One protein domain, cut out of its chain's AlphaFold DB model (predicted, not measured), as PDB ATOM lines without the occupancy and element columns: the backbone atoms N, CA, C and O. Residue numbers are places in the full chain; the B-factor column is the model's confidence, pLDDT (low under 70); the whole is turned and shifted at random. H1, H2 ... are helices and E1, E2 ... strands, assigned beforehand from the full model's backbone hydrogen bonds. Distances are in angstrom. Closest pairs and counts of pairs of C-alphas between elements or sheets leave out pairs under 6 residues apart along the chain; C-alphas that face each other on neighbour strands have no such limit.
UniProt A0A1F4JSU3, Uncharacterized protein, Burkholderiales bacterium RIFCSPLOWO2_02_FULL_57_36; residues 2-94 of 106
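AT A GLANCE: This is residues 2 to 94 of the 106 residues of an uncharacterized protein of Burkholderiales bacterium RIFCSPLOWO2_02_FULL_57_36 (UniProt A0A1F4JSU3). A small antiparallel sheet of three strands is covered on one face by two helices, the long H1 over E1 and E2 and the shorter H3 over E3, while its other face is bare. H1 runs nearly the whole length of the domain, and the tiny H2 packs on residues 10 to 18 of H1. The printed part has 93 residues, with three named helices and three named strands in the chain order H1 E1 E2 E3 H2 H3, and sheet order E1 - E2 - E3; its class is mixed, helices and strands. It is compact, with a radius of gyration of the C-alphas of 13.2 A, yet elongated, spanning 42 by 26 by 17 A.

IN THESE COORDINATES: Start at the sheet: E1 is residues 35 to 40, E2 residues 50 to 55 and E3 residues 60 to 65, measuring 15.5, 16.2 and 16.4 A. Find C-alpha 2 at (-15.764, -45.554, -8.524); from there H1 runs 39.8 A to residue 28. H2, residues 67 to 70, measures 5.3 A. H3, residues 76 to 93, runs 25.8 A to C-alpha 93 at (-3.896, -37.035, -45.299).

HOW THE PARTS SIT: The strands form a meander, each the antiparallel neighbour of the one before; look at N 39 and O 51, 2.8 A apart, and N 52 and O 63, 2.8 A. H1 and H3 lie on the same face, two layers with the sheet, at heights over the sheet of 9.6 A and 10.1 A. H1 and H3 touch, closest at the C-alphas of Ala 22 and Leu 86, 6.1 A, at a steep tilt of 54 degrees, the same way. H2 touches H1, closest at the C-alphas of Gly 14 and Leu 70, 4.2 A, and only grazes the sheet. Every O i to N i+4 pair is within hydrogen-bond range in H1, 13 of 14 in H3; H2 is too short for one.

THE WHOLE: The C-alphas of Asn 2 and Leu 94 are the two farthest apart, 42.9 A. The printed part has no cut and no long link. Look for pLDDT under 70 at residues 2 to 5, 41 to 49 and 72 to 74.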
ATOM      1  N   ASN A   2     -17.239 -45.636  -8.402       61.00
ATOM      2  CA  ASN A   2     -15.764 -45.554  -8.524       61.00
ATOM      3  C   ASN A   2     -15.162 -46.253  -9.762       61.00
ATOM      4  O   ASN A   2     -14.125 -45.829 -10.262       61.00
ATOM      5  N   GLN A   3     -15.803 -47.304 -10.278       62.41
ATOM      6  CA  GLN A   3     -15.250 -48.091 -11.388       62.41
ATOM      7  C   GLN A   3     -15.403 -47.396 -12.752       62.41
ATOM      8  O   GLN A   3     -14.475 -47.406 -13.556       62.41
ATOM      9  N   GLU A   4     -16.534 -46.727 -12.990       64.06
ATOM     10  CA  GLU A   4     -16.810 -46.016 -14.249       64.06
ATOM     11  C   GLU A   4     -15.885 -44.809 -14.445       64.06
ATOM     12  O   GLU A   4     -15.364 -44.588 -15.538       64.06
ATOM     13  N   VAL A   5     -15.626 -44.058 -13.369       68.50
ATOM     14  CA  VAL A   5     -14.692 -42.922 -13.388       68.50
ATOM     15  C   VAL A   5     -13.273 -43.403 -13.693       68.50
ATOM     16  O   VAL A   5     -12.602 -42.819 -14.540       68.50
ATOM     17  N   SER A   6     -12.841 -44.506 -13.072       71.06
ATOM     18  CA  SER A   6     -11.516 -45.090 -13.312       71.06
ATOM     19  C   SER A   6     -11.327 -45.534 -14.765       71.06
ATOM     20  O   SER A   6     -10.280 -45.271 -15.350       71.06
ATOM     21  N   MET A   7     -12.334 -46.171 -15.370       72.25
ATOM     22  CA  MET A   7     -12.277 -46.603 -16.772       72.25
ATOM     23  C   MET A   7     -12.271 -45.421 -17.745       72.25
ATOM     24  O   MET A   7     -11.579 -45.452 -18.760       72.25
ATOM     25  N   LYS A   8     -13.016 -44.352 -17.439       74.62
ATOM     26  CA  LYS A   8     -13.016 -43.138 -18.262       74.62
ATOM     27  C   LYS A   8     -11.653 -42.444 -18.259       74.62
ATOM     28  O   LYS A   8     -11.210 -41.992 -19.311       74.62
ATOM     29  N   ILE A   9     -10.992 -42.383 -17.102       78.88
ATOM     30  CA  ILE A   9      -9.629 -41.847 -16.984       78.88
ATOM     31  C   ILE A   9      -8.655 -42.690 -17.815       78.88
ATOM     32  O   ILE A   9      -7.887 -42.127 -18.588       78.88
ATOM     33  N   ASP A  10      -8.733 -44.019 -17.729       80.19
ATOM     34  CA  ASP A  10      -7.864 -44.922 -18.496       80.19
ATOM     35  C   ASP A  10      -7.981 -44.699 -20.014       80.19
ATOM     36  O   ASP A  10      -6.979 -44.559 -20.715       80.19
ATOM     37  N   ARG A  11      -9.215 -44.546 -20.512       82.88
ATOM     38  CA  ARG A  11      -9.486 -44.248 -21.928       82.88
ATOM     39  C   ARG A  11      -8.884 -42.921 -22.376       82.88
ATOM     40  O   ARG A  11      -8.337 -42.846 -23.471       82.88
ATOM     41  N   LEU A  12      -8.998 -41.880 -21.550       84.50
ATOM     42  CA  LEU A  12      -8.428 -40.565 -21.852       84.50
ATOM     43  C   LEU A  12      -6.901 -40.640 -21.950       84.50
ATOM     44  O   LEU A  12      -6.332 -40.116 -22.902       84.50
ATOM     45  N   VAL A  13      -6.257 -41.366 -21.033       86.81
ATOM     46  CA  VAL A  13      -4.806 -41.597 -21.076       86.81
ATOM     47  C   VAL A  13      -4.410 -42.327 -22.362       86.81
ATOM     48  O   VAL A  13      -3.484 -41.903 -23.053       86.81
ATOM     49  N   GLY A  14      -5.129 -43.386 -22.748       87.75
ATOM     50  CA  GLY A  14      -4.872 -44.070 -24.016       87.75
ATOM     51  C   GLY A  14      -5.074 -43.180 -25.238       87.75
ATOM     52  O   GLY A  14      -4.248 -43.192 -26.151       87.75
ATOM     53  N   ALA A  15      -6.132 -42.369 -25.253       89.31
ATOM     54  CA  ALA A  15      -6.398 -41.407 -26.318       89.31
ATOM     55  C   ALA A  15      -5.263 -40.378 -26.460       89.31
ATOM     56  O   ALA A  15      -4.840 -40.071 -27.579       89.31
ATOM     57  N   GLU A  16      -4.717 -39.881 -25.349       89.94
ATOM     58  CA  GLU A  16      -3.555 -38.987 -25.352       89.94
ATOM     59  C   GLU A  16      -2.308 -39.670 -25.923       89.94
ATOM     60  O   GLU A  16      -1.655 -39.106 -26.804       89.94
ATOM     61  N   VAL A  17      -2.023 -40.908 -25.506       91.19
ATOM     62  CA  VAL A  17      -0.890 -41.697 -26.021       91.19
ATOM     63  C   VAL A  17      -1.022 -41.932 -27.528       91.19
ATOM     64  O   VAL A  17      -0.072 -41.704 -28.277       91.19
ATOM     65  N   ILE A  18      -2.207 -42.329 -27.999       91.88
ATOM     66  CA  ILE A  18      -2.479 -42.523 -29.431       91.88
ATOM     67  C   ILE A  18      -2.335 -41.196 -30.189       91.88
ATOM     68  O   ILE A  18      -1.790 -41.177 -31.290       91.88
ATOM     69  N   SER A  19      -2.771 -40.078 -29.604       93.50
ATOM     70  CA  SER A  19      -2.631 -38.749 -30.216       93.50
ATOM     71  C   SER A  19      -1.175 -38.323 -30.352       93.50
ATOM     72  O   SER A  19      -0.793 -37.785 -31.390       93.50
ATOM     73  N   ALA A  20      -0.359 -38.552 -29.320       93.38
ATOM     74  CA  ALA A  20       1.077 -38.301 -29.374       93.38
ATOM     75  C   ALA A  20       1.727 -39.153 -30.470       93.38
ATOM     76  O   ALA A  20       2.413 -38.620 -31.342       93.38
ATOM     77  N   ARG A  21       1.389 -40.446 -30.510       93.75
ATOM     78  CA  ARG A  21       1.900 -41.372 -31.521       93.75
ATOM     79  C   ARG A  21       1.492 -40.988 -32.943       93.75
ATOM     80  O   ARG A  21       2.303 -41.075 -33.859       93.75
ATOM     81  N   ALA A  22       0.261 -40.515 -33.140       93.50
ATOM     82  CA  ALA A  22      -0.199 -40.023 -34.434       93.50
ATOM     83  C   ALA A  22       0.654 -38.845 -34.922       93.50
ATOM     84  O   ALA A  22       1.022 -38.808 -36.093       93.50
ATOM     85  N   ARG A  23       1.010 -37.909 -34.032       94.44
ATOM     86  CA  ARG A  23       1.876 -36.770 -34.377       94.44
ATOM     87  C   ARG A  23       3.290 -37.211 -34.733       94.44
ATOM     88  O   ARG A  23       3.823 -36.712 -35.716       94.44
ATOM     89  N   GLU A  24       3.866 -38.156 -33.991       94.56
ATOM     90  CA  GLU A  24       5.179 -38.737 -34.311       94.56
ATOM     91  C   GLU A  24       5.186 -39.351 -35.716       94.56
ATOM     92  O   GLU A  24       5.984 -38.949 -36.560       94.56
ATOM     93  N   ILE A  25       4.232 -40.246 -36.004       93.56
ATOM     94  CA  ILE A  25       4.099 -40.875 -37.326       93.56
ATOM     95  C   ILE A  25       3.821 -39.813 -38.400       93.56
ATOM     96  O   ILE A  25       4.318 -39.918 -39.520       93.56
ATOM     97  N   GLY A  26       3.043 -38.776 -38.078       92.31
ATOM     98  CA  GLY A  26       2.795 -37.649 -38.971       92.31
ATOM     99  C   GLY A  26       4.101 -36.980 -39.392       92.31
ATOM    100  O   GLY A  26       4.384 -36.897 -40.586       92.31
ATOM    101  N   VAL A  27       4.934 -36.594 -38.421       93.50
ATOM    102  CA  VAL A  27       6.249 -35.982 -38.665       93.50
ATOM    103  C   VAL A  27       7.158 -36.912 -39.472       93.50
ATOM    104  O   VAL A  27       7.752 -36.461 -40.449       93.50
ATOM    105  N   GLU A  28       7.209 -38.207 -39.138       92.81
ATOM    106  CA  GLU A  28       7.965 -39.221 -39.896       92.81
ATOM    107  C   GLU A  28       7.549 -39.283 -41.381       92.81
ATOM    108  O   GLU A  28       8.373 -39.582 -42.242       92.81
ATOM    109  N   ASN A  29       6.285 -38.974 -41.692       88.38
ATOM    110  CA  ASN A  29       5.721 -38.993 -43.046       88.38
ATOM    111  C   ASN A  29       5.600 -37.594 -43.683       88.38
ATOM    112  O   ASN A  29       4.964 -37.449 -44.727       88.38
ATOM    113  N   GLY A  30       6.178 -36.554 -43.068       89.69
ATOM    114  CA  GLY A  30       6.105 -35.177 -43.570       89.69
ATOM    115  C   GLY A  30       4.712 -34.536 -43.477       89.69
ATOM    116  O   GLY A  30       4.434 -33.560 -44.172       89.69
ATOM    117  N   VAL A  31       3.826 -35.071 -42.633       90.69
ATOM    118  CA  VAL A  31       2.474 -34.561 -42.378       90.69
ATOM    119  C   VAL A  31       2.428 -33.855 -41.028       90.69
ATOM    120  O   VAL A  31       2.631 -34.464 -39.980       90.69
ATOM    121  N   VAL A  32       2.069 -32.573 -41.034       93.12
ATOM    122  CA  VAL A  32       1.816 -31.828 -39.795       93.12
ATOM    123  C   VAL A  32       0.356 -32.010 -39.387       93.12
ATOM    124  O   VAL A  32      -0.550 -31.465 -40.020       93.12
ATOM    125  N   ILE A  33       0.134 -32.780 -38.322       93.38
ATOM    126  CA  ILE A  33      -1.181 -32.922 -37.687       93.38
ATOM    127  C   ILE A  33      -1.390 -31.723 -36.761       93.38
ATOM    128  O   ILE A  33      -0.718 -31.605 -35.734       93.38
ATOM    129  N   SER A  34      -2.308 -30.831 -37.129       93.19
ATOM    130  CA  SER A  34      -2.641 -29.638 -36.349       93.19
ATOM    131  C   SER A  34      -3.555 -29.965 -35.173       93.19
ATOM    132  O   SER A  34      -3.397 -29.387 -34.101       93.19
ATOM    133  N   GLU A  35      -4.480 -30.914 -35.341       92.56
ATOM    134  CA  GLU A  35      -5.458 -31.267 -34.309       92.56
ATOM    135  C   GLU A  35      -5.712 -32.778 -34.249       92.56
ATOM    136  O   GLU A  35      -5.784 -33.459 -35.275       92.56
ATOM    137  N   CYS A  36      -5.880 -33.279 -33.023       93.19
ATOM    138  CA  CYS A  36      -6.342 -34.632 -32.714       93.19
ATOM    139  C   CYS A  36      -7.586 -34.490 -31.833       93.19
ATOM    140  O   CYS A  36      -7.455 -34.176 -30.648       93.19
ATOM    141  N   VAL A  37      -8.778 -34.676 -32.398       92.50
ATOM    142  CA  VAL A  37     -10.044 -34.513 -31.668       92.50
ATOM    143  C   VAL A  37     -10.655 -35.878 -31.403       92.50
ATOM    144  O   VAL A  37     -10.880 -36.650 -32.334       92.50
ATOM    145  N   TRP A  38     -10.933 -36.166 -30.134       91.00
ATOM    146  CA  TRP A  38     -11.555 -37.417 -29.725       91.00
ATOM    147  C   TRP A  38     -13.028 -37.240 -29.390       91.00
ATOM    148  O   TRP A  38     -13.404 -36.380 -28.598       91.00
ATOM    149  N   ASP A  39     -13.842 -38.133 -29.932       88.06
ATOM    150  CA  ASP A  39     -15.184 -38.428 -29.455       88.06
ATOM    151  C   ASP A  39     -15.096 -39.727 -28.648       88.06
ATOM    152  O   ASP A  39     -15.101 -40.825 -29.211       88.06
ATOM    153  N   ILE A  40     -14.893 -39.590 -27.336       79.56
ATOM    154  CA  ILE A  40     -14.880 -40.709 -26.388       79.56
ATOM    155  C   ILE A  40     -16.309 -40.838 -25.872       79.56
ATOM    156  O   ILE A  40     -16.721 -40.079 -24.989       79.56
ATOM    157  N   GLY A  41     -17.080 -41.748 -26.473       69.00
ATOM    158  CA  GLY A  41     -18.509 -41.897 -26.200       69.00
ATOM    159  C   GLY A  41     -18.840 -41.954 -24.702       69.00
ATOM    160  O   GLY A  41     -18.076 -42.474 -23.887       69.00
ATOM    161  N   GLN A  42     -20.004 -41.418 -24.320       61.31
ATOM    162  CA  GLN A  42     -20.415 -41.357 -22.909       61.31
ATOM    163  C   GLN A  42     -20.864 -42.710 -22.331       61.31
ATOM    164  O   GLN A  42     -20.902 -42.855 -21.112       61.31
ATOM    165  N   SER A  43     -21.194 -43.692 -23.181       56.94
ATOM    166  CA  SER A  43     -21.740 -44.989 -22.761       56.94
ATOM    167  C   SER A  43     -20.720 -46.122 -22.882       56.94
ATOM    168  O   SER A  43     -20.046 -46.272 -23.900       56.94
ATOM    169  N   ILE A  44     -20.633 -46.934 -21.827       54.34
ATOM    170  CA  ILE A  44     -19.685 -48.046 -21.655       54.34
ATOM    171  C   ILE A  44     -20.077 -49.273 -22.503       54.34
ATOM    172  O   ILE A  44     -19.245 -50.144 -22.743       54.34
ATOM    173  N   GLU A  45     -21.315 -49.333 -22.998       53.97
ATOM    174  CA  GLU A  45     -21.877 -50.513 -23.675       53.97
ATOM    175  C   GLU A  45     -21.589 -50.575 -25.184       53.97
ATOM    176  O   GLU A  45     -21.739 -51.626 -25.811       53.97
ATOM    177  N   LEU A  46     -21.143 -49.472 -25.793       55.84
ATOM    178  CA  LEU A  46     -20.847 -49.433 -27.223       55.84
ATOM    179  C   LEU A  46     -19.427 -49.963 -27.479       55.84
ATOM    180  O   LEU A  46     -18.427 -49.283 -27.271       55.84
ATOM    181  N   GLN A  47     -19.329 -51.196 -27.980       47.91
ATOM    182  CA  GLN A  47     -18.061 -51.897 -28.252       47.91
ATOM    183  C   GLN A  47     -17.203 -51.270 -29.386       47.91
ATOM    184  O   GLN A  47     -16.084 -51.720 -29.639       47.91
ATOM    185  N   HIS A  48     -17.680 -50.196 -30.031       56.81
ATOM    186  CA  HIS A  48     -17.008 -49.454 -31.113       56.81
ATOM    187  C   HIS A  48     -17.071 -47.921 -30.905       56.81
ATOM    188  O   HIS A  48     -17.470 -47.186 -31.804       56.81
ATOM    189  N   ALA A  49     -16.754 -47.432 -29.700       64.00
ATOM    190  CA  ALA A  49     -17.212 -46.116 -29.234       64.00
ATOM    191  C   ALA A  49     -16.283 -44.906 -29.433       64.00
ATOM    192  O   ALA A  49     -16.738 -43.795 -29.166       64.00
ATOM    193  N   HIS A  50     -15.023 -45.071 -29.858       83.81
ATOM    194  CA  HIS A  50     -14.063 -43.956 -29.809       83.81
ATOM    195  C   HIS A  50     -13.631 -43.513 -31.198       83.81
ATOM    196  O   HIS A  50     -12.983 -44.269 -31.927       83.81
ATOM    197  N   ARG A  51     -13.985 -42.283 -31.571       90.25
ATOM    198  CA  ARG A  51     -13.569 -41.676 -32.840       90.25
ATOM    199  C   ARG A  51     -12.417 -40.715 -32.595       90.25
ATOM    200  O   ARG A  51     -12.504 -39.873 -31.712       90.25
ATOM    201  N   LEU A  52     -11.384 -40.821 -33.416       92.75
ATOM    202  CA  LEU A  52     -10.308 -39.851 -33.541       92.75
ATOM    203  C   LEU A  52     -10.417 -39.166 -34.902       92.75
ATOM    204  O   LEU A  52     -10.313 -39.817 -35.942       92.75
ATOM    205  N   ASP A  53     -10.577 -37.852 -34.881       94.19
ATOM    206  CA  ASP A  53     -10.466 -36.997 -36.052       94.19
ATOM    207  C   ASP A  53      -9.045 -36.400 -36.078       94.19
ATOM    208  O   ASP A  53      -8.661 -35.632 -35.192       94.19
ATOM    209  N   LEU A  54      -8.247 -36.800 -37.074       94.69
ATOM    210  CA  LEU A  54      -6.916 -36.250 -37.345       94.69
ATOM    211  C   LEU A  54      -7.032 -35.168 -38.409       94.69
ATOM    212  O   LEU A  54      -7.385 -35.472 -39.551       94.69
ATOM    213  N   SER A  55      -6.690 -33.934 -38.054       93.81
ATOM    214  CA  SER A  55      -6.741 -32.798 -38.972       93.81
ATOM    215  C   SER A  55      -5.347 -32.271 -39.283       93.81
ATOM    216  O   SER A  55      -4.496 -32.133 -38.405       93.81
ATOM    217  N   THR A  56      -5.134 -31.949 -40.552       92.31
ATOM    218  CA  THR A  56      -4.089 -31.047 -41.036       92.31
ATOM    219  C   THR A  56      -4.727 -29.704 -41.389       92.31
ATOM    220  O   THR A  56      -5.946 -29.544 -41.323       92.31
ATOM    221  N   ALA A  57      -3.922 -28.747 -41.853       89.75
ATOM    222  CA  ALA A  57      -4.426 -27.457 -42.325       89.75
ATOM    223  C   ALA A  57      -5.436 -27.556 -43.489       89.75
ATOM    224  O   ALA A  57      -6.196 -26.620 -43.717       89.75
ATOM    225  N   SER A  58      -5.435 -28.655 -44.249       86.75
ATOM    226  CA  SER A  58      -6.233 -28.791 -45.475       86.75
ATOM    227  C   SER A  58      -7.172 -29.993 -45.489       86.75
ATOM    228  O   SER A  58      -8.044 -30.069 -46.357       86.75
ATOM    229  N   LYS A  59      -6.998 -30.957 -44.577       91.50
ATOM    230  CA  LYS A  59      -7.730 -32.222 -44.626       91.50
ATOM    231  C   LYS A  59      -7.918 -32.828 -43.246       91.50
ATOM    232  O   LYS A  59      -7.012 -32.804 -42.425       91.50
ATOM    233  N   THR A  60      -9.061 -33.474 -43.054       93.62
ATOM    234  CA  THR A  60      -9.355 -34.272 -41.863       93.62
ATOM    235  C   THR A  60      -9.652 -35.712 -42.260       93.62
ATOM    236  O   THR A  60     -10.366 -35.963 -43.235       93.62
ATOM    237  N   VAL A  61      -9.119 -36.666 -41.502       93.81
ATOM    238  CA  VAL A  61      -9.405 -38.100 -41.625       93.81
ATOM    239  C   VAL A  61      -9.941 -38.610 -40.298       93.81
ATOM    240  O   VAL A  61      -9.463 -38.233 -39.233       93.81
ATOM    241  N   ARG A  62     -10.945 -39.485 -40.381       93.44
ATOM    242  CA  ARG A  62     -11.604 -40.085 -39.221       93.44
ATOM    243  C   ARG A  62     -11.130 -41.514 -39.032       93.44
ATOM    244  O   ARG A  62     -11.059 -42.280 -39.993       93.44
ATOM    245  N   ILE A  63     -10.853 -41.873 -37.791       91.31
ATOM    246  CA  ILE A  63     -10.363 -43.187 -37.391       91.31
ATOM    247  C   ILE A  63     -11.186 -43.647 -36.195       91.31
ATOM    248  O   ILE A  63     -11.480 -42.857 -35.306       91.31
ATOM    249  N   TYR A  64     -11.539 -44.924 -36.155       88.81
ATOM    250  CA  TYR A  64     -12.262 -45.502 -35.027       88.81
ATOM    251  C   TYR A  64     -11.357 -46.452 -34.260       88.81
ATOM    252  O   TYR A  64     -10.570 -47.186 -34.863       88.81
ATOM    253  N   PHE A  65     -11.486 -46.441 -32.940       86.44
ATOM    254  CA  PHE A  65     -10.730 -47.283 -32.028       86.44
ATOM    255  C   PHE A  65     -11.679 -48.050 -31.095       86.44
ATOM    256  O   PHE A  65     -12.608 -47.464 -30.531       86.44
ATOM    257  N   PRO A  66     -11.472 -49.367 -30.919       83.94
ATOM    258  CA  PRO A  66     -12.150 -50.124 -29.880       83.94
ATOM    259  C   PRO A  66     -11.586 -49.764 -28.502       83.94
ATOM    260  O   PRO A  66     -10.426 -49.377 -28.369       83.94
ATOM    261  N   ASP A  67     -12.380 -49.983 -27.457       80.56
ATOM    262  CA  ASP A  67     -12.006 -49.655 -26.074       80.56
ATOM    263  C   ASP A  67     -10.685 -50.304 -25.632       80.56
ATOM    264  O   ASP A  67      -9.850 -49.696 -24.970       80.56
ATOM    265  N   GLN A  68     -10.448 -51.538 -26.086       79.75
ATOM    266  CA  GLN A  68      -9.234 -52.297 -25.781       79.75
ATOM    267  C   GLN A  68      -7.942 -51.645 -26.294       79.75
ATOM    268  O   GLN A  68      -6.874 -51.955 -25.761       79.75
ATOM    269  N   GLU A  69      -8.024 -50.813 -27.338       80.12
ATOM    270  CA  GLU A  69      -6.884 -50.068 -27.894       80.12
ATOM    271  C   GLU A  69      -6.619 -48.771 -27.116       80.12
ATOM    272  O   GLU A  69      -5.481 -48.310 -27.116       80.12
ATOM    273  N   LEU A  70      -7.621 -48.227 -26.411       81.00
ATOM    274  CA  LEU A  70      -7.457 -47.090 -25.494       81.00
ATOM    275  C   LEU A  70      -7.081 -47.532 -24.072       81.00
ATOM    276  O   LEU A  70      -6.586 -46.731 -23.292       81.00
ATOM    277  N   SER A  71      -7.304 -48.794 -23.713       74.81
ATOM    278  CA  SER A  71      -6.968 -49.292 -22.379       74.81
ATOM    279  C   SER A  71      -5.453 -49.431 -22.180       74.81
ATOM    280  O   SER A  71      -4.770 -50.067 -22.995       74.81
ATOM    281  N   THR A  72      -4.927 -48.945 -21.051       62.47
ATOM    282  CA  THR A  72      -3.479 -48.936 -20.736       62.47
ATOM    283  C   THR A  72      -2.886 -50.307 -20.405       62.47
ATOM    284  O   THR A  72      -1.686 -50.424 -20.165       62.47
ATOM    285  N   SER A  73      -3.680 -51.381 -20.484       58.19
ATOM    286  CA  SER A  73      -3.274 -52.773 -20.236       58.19
ATOM    287  C   SER A  73      -2.199 -53.344 -21.197       58.19
ATOM    288  O   SER A  73      -2.082 -54.559 -21.327       58.19
ATOM    289  N   GLY A  74      -1.448 -52.495 -21.910       57.12
ATOM    290  CA  GLY A  74      -0.054 -52.742 -22.289       57.12
ATOM    291  C   GLY A  74       0.215 -54.007 -23.097       57.12
ATOM    292  O   GLY A  74       1.031 -54.828 -22.694       57.12
ATOM    293  N   ASN A  75      -0.442 -54.173 -24.246       73.25
ATOM    294  CA  ASN A  75      -0.157 -55.291 -25.147       73.25
ATOM    295  C   ASN A  75       0.555 -54.794 -26.417       73.25
ATOM    296  O   ASN A  75      -0.009 -54.012 -27.181       73.25
ATOM    297  N   GLU A  76       1.774 -55.279 -26.664       74.94
ATOM    298  CA  GLU A  76       2.591 -54.942 -27.846       74.94
ATOM    299  C   GLU A  76       1.867 -55.213 -29.176       74.94
ATOM    300  O   GLU A  76       1.973 -54.437 -30.126       74.94
ATOM    301  N   VAL A  77       1.037 -56.260 -29.237       76.81
ATOM    302  CA  VAL A  77       0.212 -56.558 -30.420       76.81
ATOM    303  C   VAL A  77      -0.807 -55.446 -30.678       76.81
ATOM    304  O   VAL A  77      -1.090 -55.119 -31.832       76.81
ATOM    305  N   ARG A  78      -1.351 -54.838 -29.616       78.69
ATOM    306  CA  ARG A  78      -2.288 -53.713 -29.734       78.69
ATOM    307  C   ARG A  78      -1.566 -52.453 -30.190       78.69
ATOM    308  O   ARG A  78      -2.059 -51.807 -31.104       78.69
ATOM    309  N   LYS A  79      -0.372 -52.170 -29.653       81.75
ATOM    310  CA  LYS A  79       0.459 -51.044 -30.113       81.75
ATOM    311  C   LYS A  79       0.735 -51.125 -31.610       81.75
ATOM    312  O   LYS A  79       0.472 -50.166 -32.322       81.75
ATOM    313  N   LYS A  80       1.173 -52.290 -32.100       86.56
ATOM    314  CA  LYS A  80       1.419 -52.496 -33.535       86.56
ATOM    315  C   LYS A  80       0.164 -52.236 -34.376       86.56
ATOM    316  O   LYS A  80       0.238 -51.556 -35.391       86.56
ATOM    317  N   ARG A  81      -0.993 -52.741 -33.938       87.50
ATOM    318  CA  ARG A  81      -2.272 -52.536 -34.636       87.50
ATOM    319  C   ARG A  81      -2.685 -51.062 -34.678       87.50
ATOM    320  O   ARG A  81      -3.119 -50.592 -35.728       87.50
ATOM    321  N   THR A  82      -2.540 -50.353 -33.560       89.62
ATOM    322  CA  THR A  82      -2.767 -48.906 -33.470       89.62
ATOM    323  C   THR A  82      -1.862 -48.165 -34.448       89.62
ATOM    324  O   THR A  82      -2.347 -47.368 -35.245       89.62
ATOM    325  N   ASP A  83      -0.567 -48.478 -34.442       91.69
ATOM    326  CA  ASP A  83       0.435 -47.905 -35.342       91.69
ATOM    327  C   ASP A  83       0.069 -48.111 -36.821       91.69
ATOM    328  O   ASP A  83       0.063 -47.159 -37.602       91.69
ATOM    329  N   ASP A  84      -0.283 -49.337 -37.213       91.81
ATOM    330  CA  ASP A  84      -0.652 -49.659 -38.595       91.81
ATOM    331  C   ASP A  84      -1.918 -48.904 -39.034       91.81
ATOM    332  O   ASP A  84      -1.988 -48.380 -40.150       91.81
ATOM    333  N   ARG A  85      -2.903 -48.773 -38.135       91.50
ATOM    334  CA  ARG A  85      -4.120 -47.990 -38.383       91.50
ATOM    335  C   ARG A  85      -3.812 -46.498 -38.533       91.50
ATOM    336  O   ARG A  85      -4.331 -45.868 -39.456       91.50
ATOM    337  N   LEU A  86      -2.958 -45.942 -37.672       93.38
ATOM    338  CA  LEU A  86      -2.518 -44.548 -37.758       93.38
ATOM    339  C   LEU A  86      -1.774 -44.279 -39.068       93.38
ATOM    340  O   LEU A  86      -2.105 -43.318 -39.758       93.38
ATOM    341  N   ARG A  87      -0.845 -45.157 -39.470       93.56
ATOM    342  CA  ARG A  87      -0.138 -45.041 -40.758       93.56
ATOM    343  C   ARG A  87      -1.108 -45.021 -41.936       93.56
ATOM    344  O   ARG A  87      -1.004 -44.150 -42.795       93.56
ATOM    345  N   GLY A  88      -2.088 -45.928 -41.955       92.25
ATOM    346  CA  GLY A  88      -3.103 -45.971 -43.010       92.25
ATOM    347  C   GLY A  88      -3.966 -44.706 -43.086       92.25
ATOM    348  O   GLY A  88      -4.368 -44.292 -44.174       92.25
ATOM    349  N   ALA A  89      -4.240 -44.065 -41.952       92.25
ATOM    350  CA  ALA A  89      -4.996 -42.820 -41.904       92.25
ATOM    351  C   ALA A  89      -4.154 -41.595 -42.290       92.25
ATOM    352  O   ALA A  89      -4.605 -40.755 -43.064       92.25
ATOM    353  N   ILE A  90      -2.910 -41.520 -41.818       92.88
ATOM    354  CA  ILE A  90      -1.970 -40.447 -42.165       92.88
ATOM    355  C   ILE A  90      -1.638 -40.489 -43.659       92.88
ATOM    356  O   ILE A  90      -1.613 -39.448 -44.310       92.88
ATOM    357  N   ALA A  91      -1.512 -41.680 -44.247       91.50
ATOM    358  CA  ALA A  91      -1.355 -41.832 -45.691       91.50
ATOM    359  C   ALA A  91      -2.529 -41.232 -46.485       91.50
ATOM    360  O   ALA A  91      -2.340 -40.743 -47.596       91.50
ATOM    361  N   GLN A  92      -3.742 -41.216 -45.920       90.25
ATOM    362  CA  GLN A  92      -4.890 -40.552 -46.542       90.25
ATOM    363  C   GLN A  92      -4.835 -39.029 -46.403       90.25
ATOM    364  O   GLN A  92      -5.487 -38.346 -47.188       90.25
ATOM    365  N   LEU A  93      -4.095 -38.481 -45.438       88.56
ATOM    366  CA  LEU A  93      -3.896 -37.035 -45.299       88.56
ATOM    367  C   LEU A  93      -2.925 -36.480 -46.346       88.56
ATOM    368  O   LEU A  93      -2.985 -35.292 -46.657       88.56
ATOM    369  N   LEU A  94      -2.080 -37.336 -46.925       85.12
ATOM    370  CA  LEU A  94      -1.166 -36.940 -47.984       85.12
ATOM    371  C   LEU A  94      -1.924 -36.584 -49.275       85.12
ATOM    372  O   LEU A  94      -2.892 -37.262 -49.648       85.12
TER     373      LEU A  94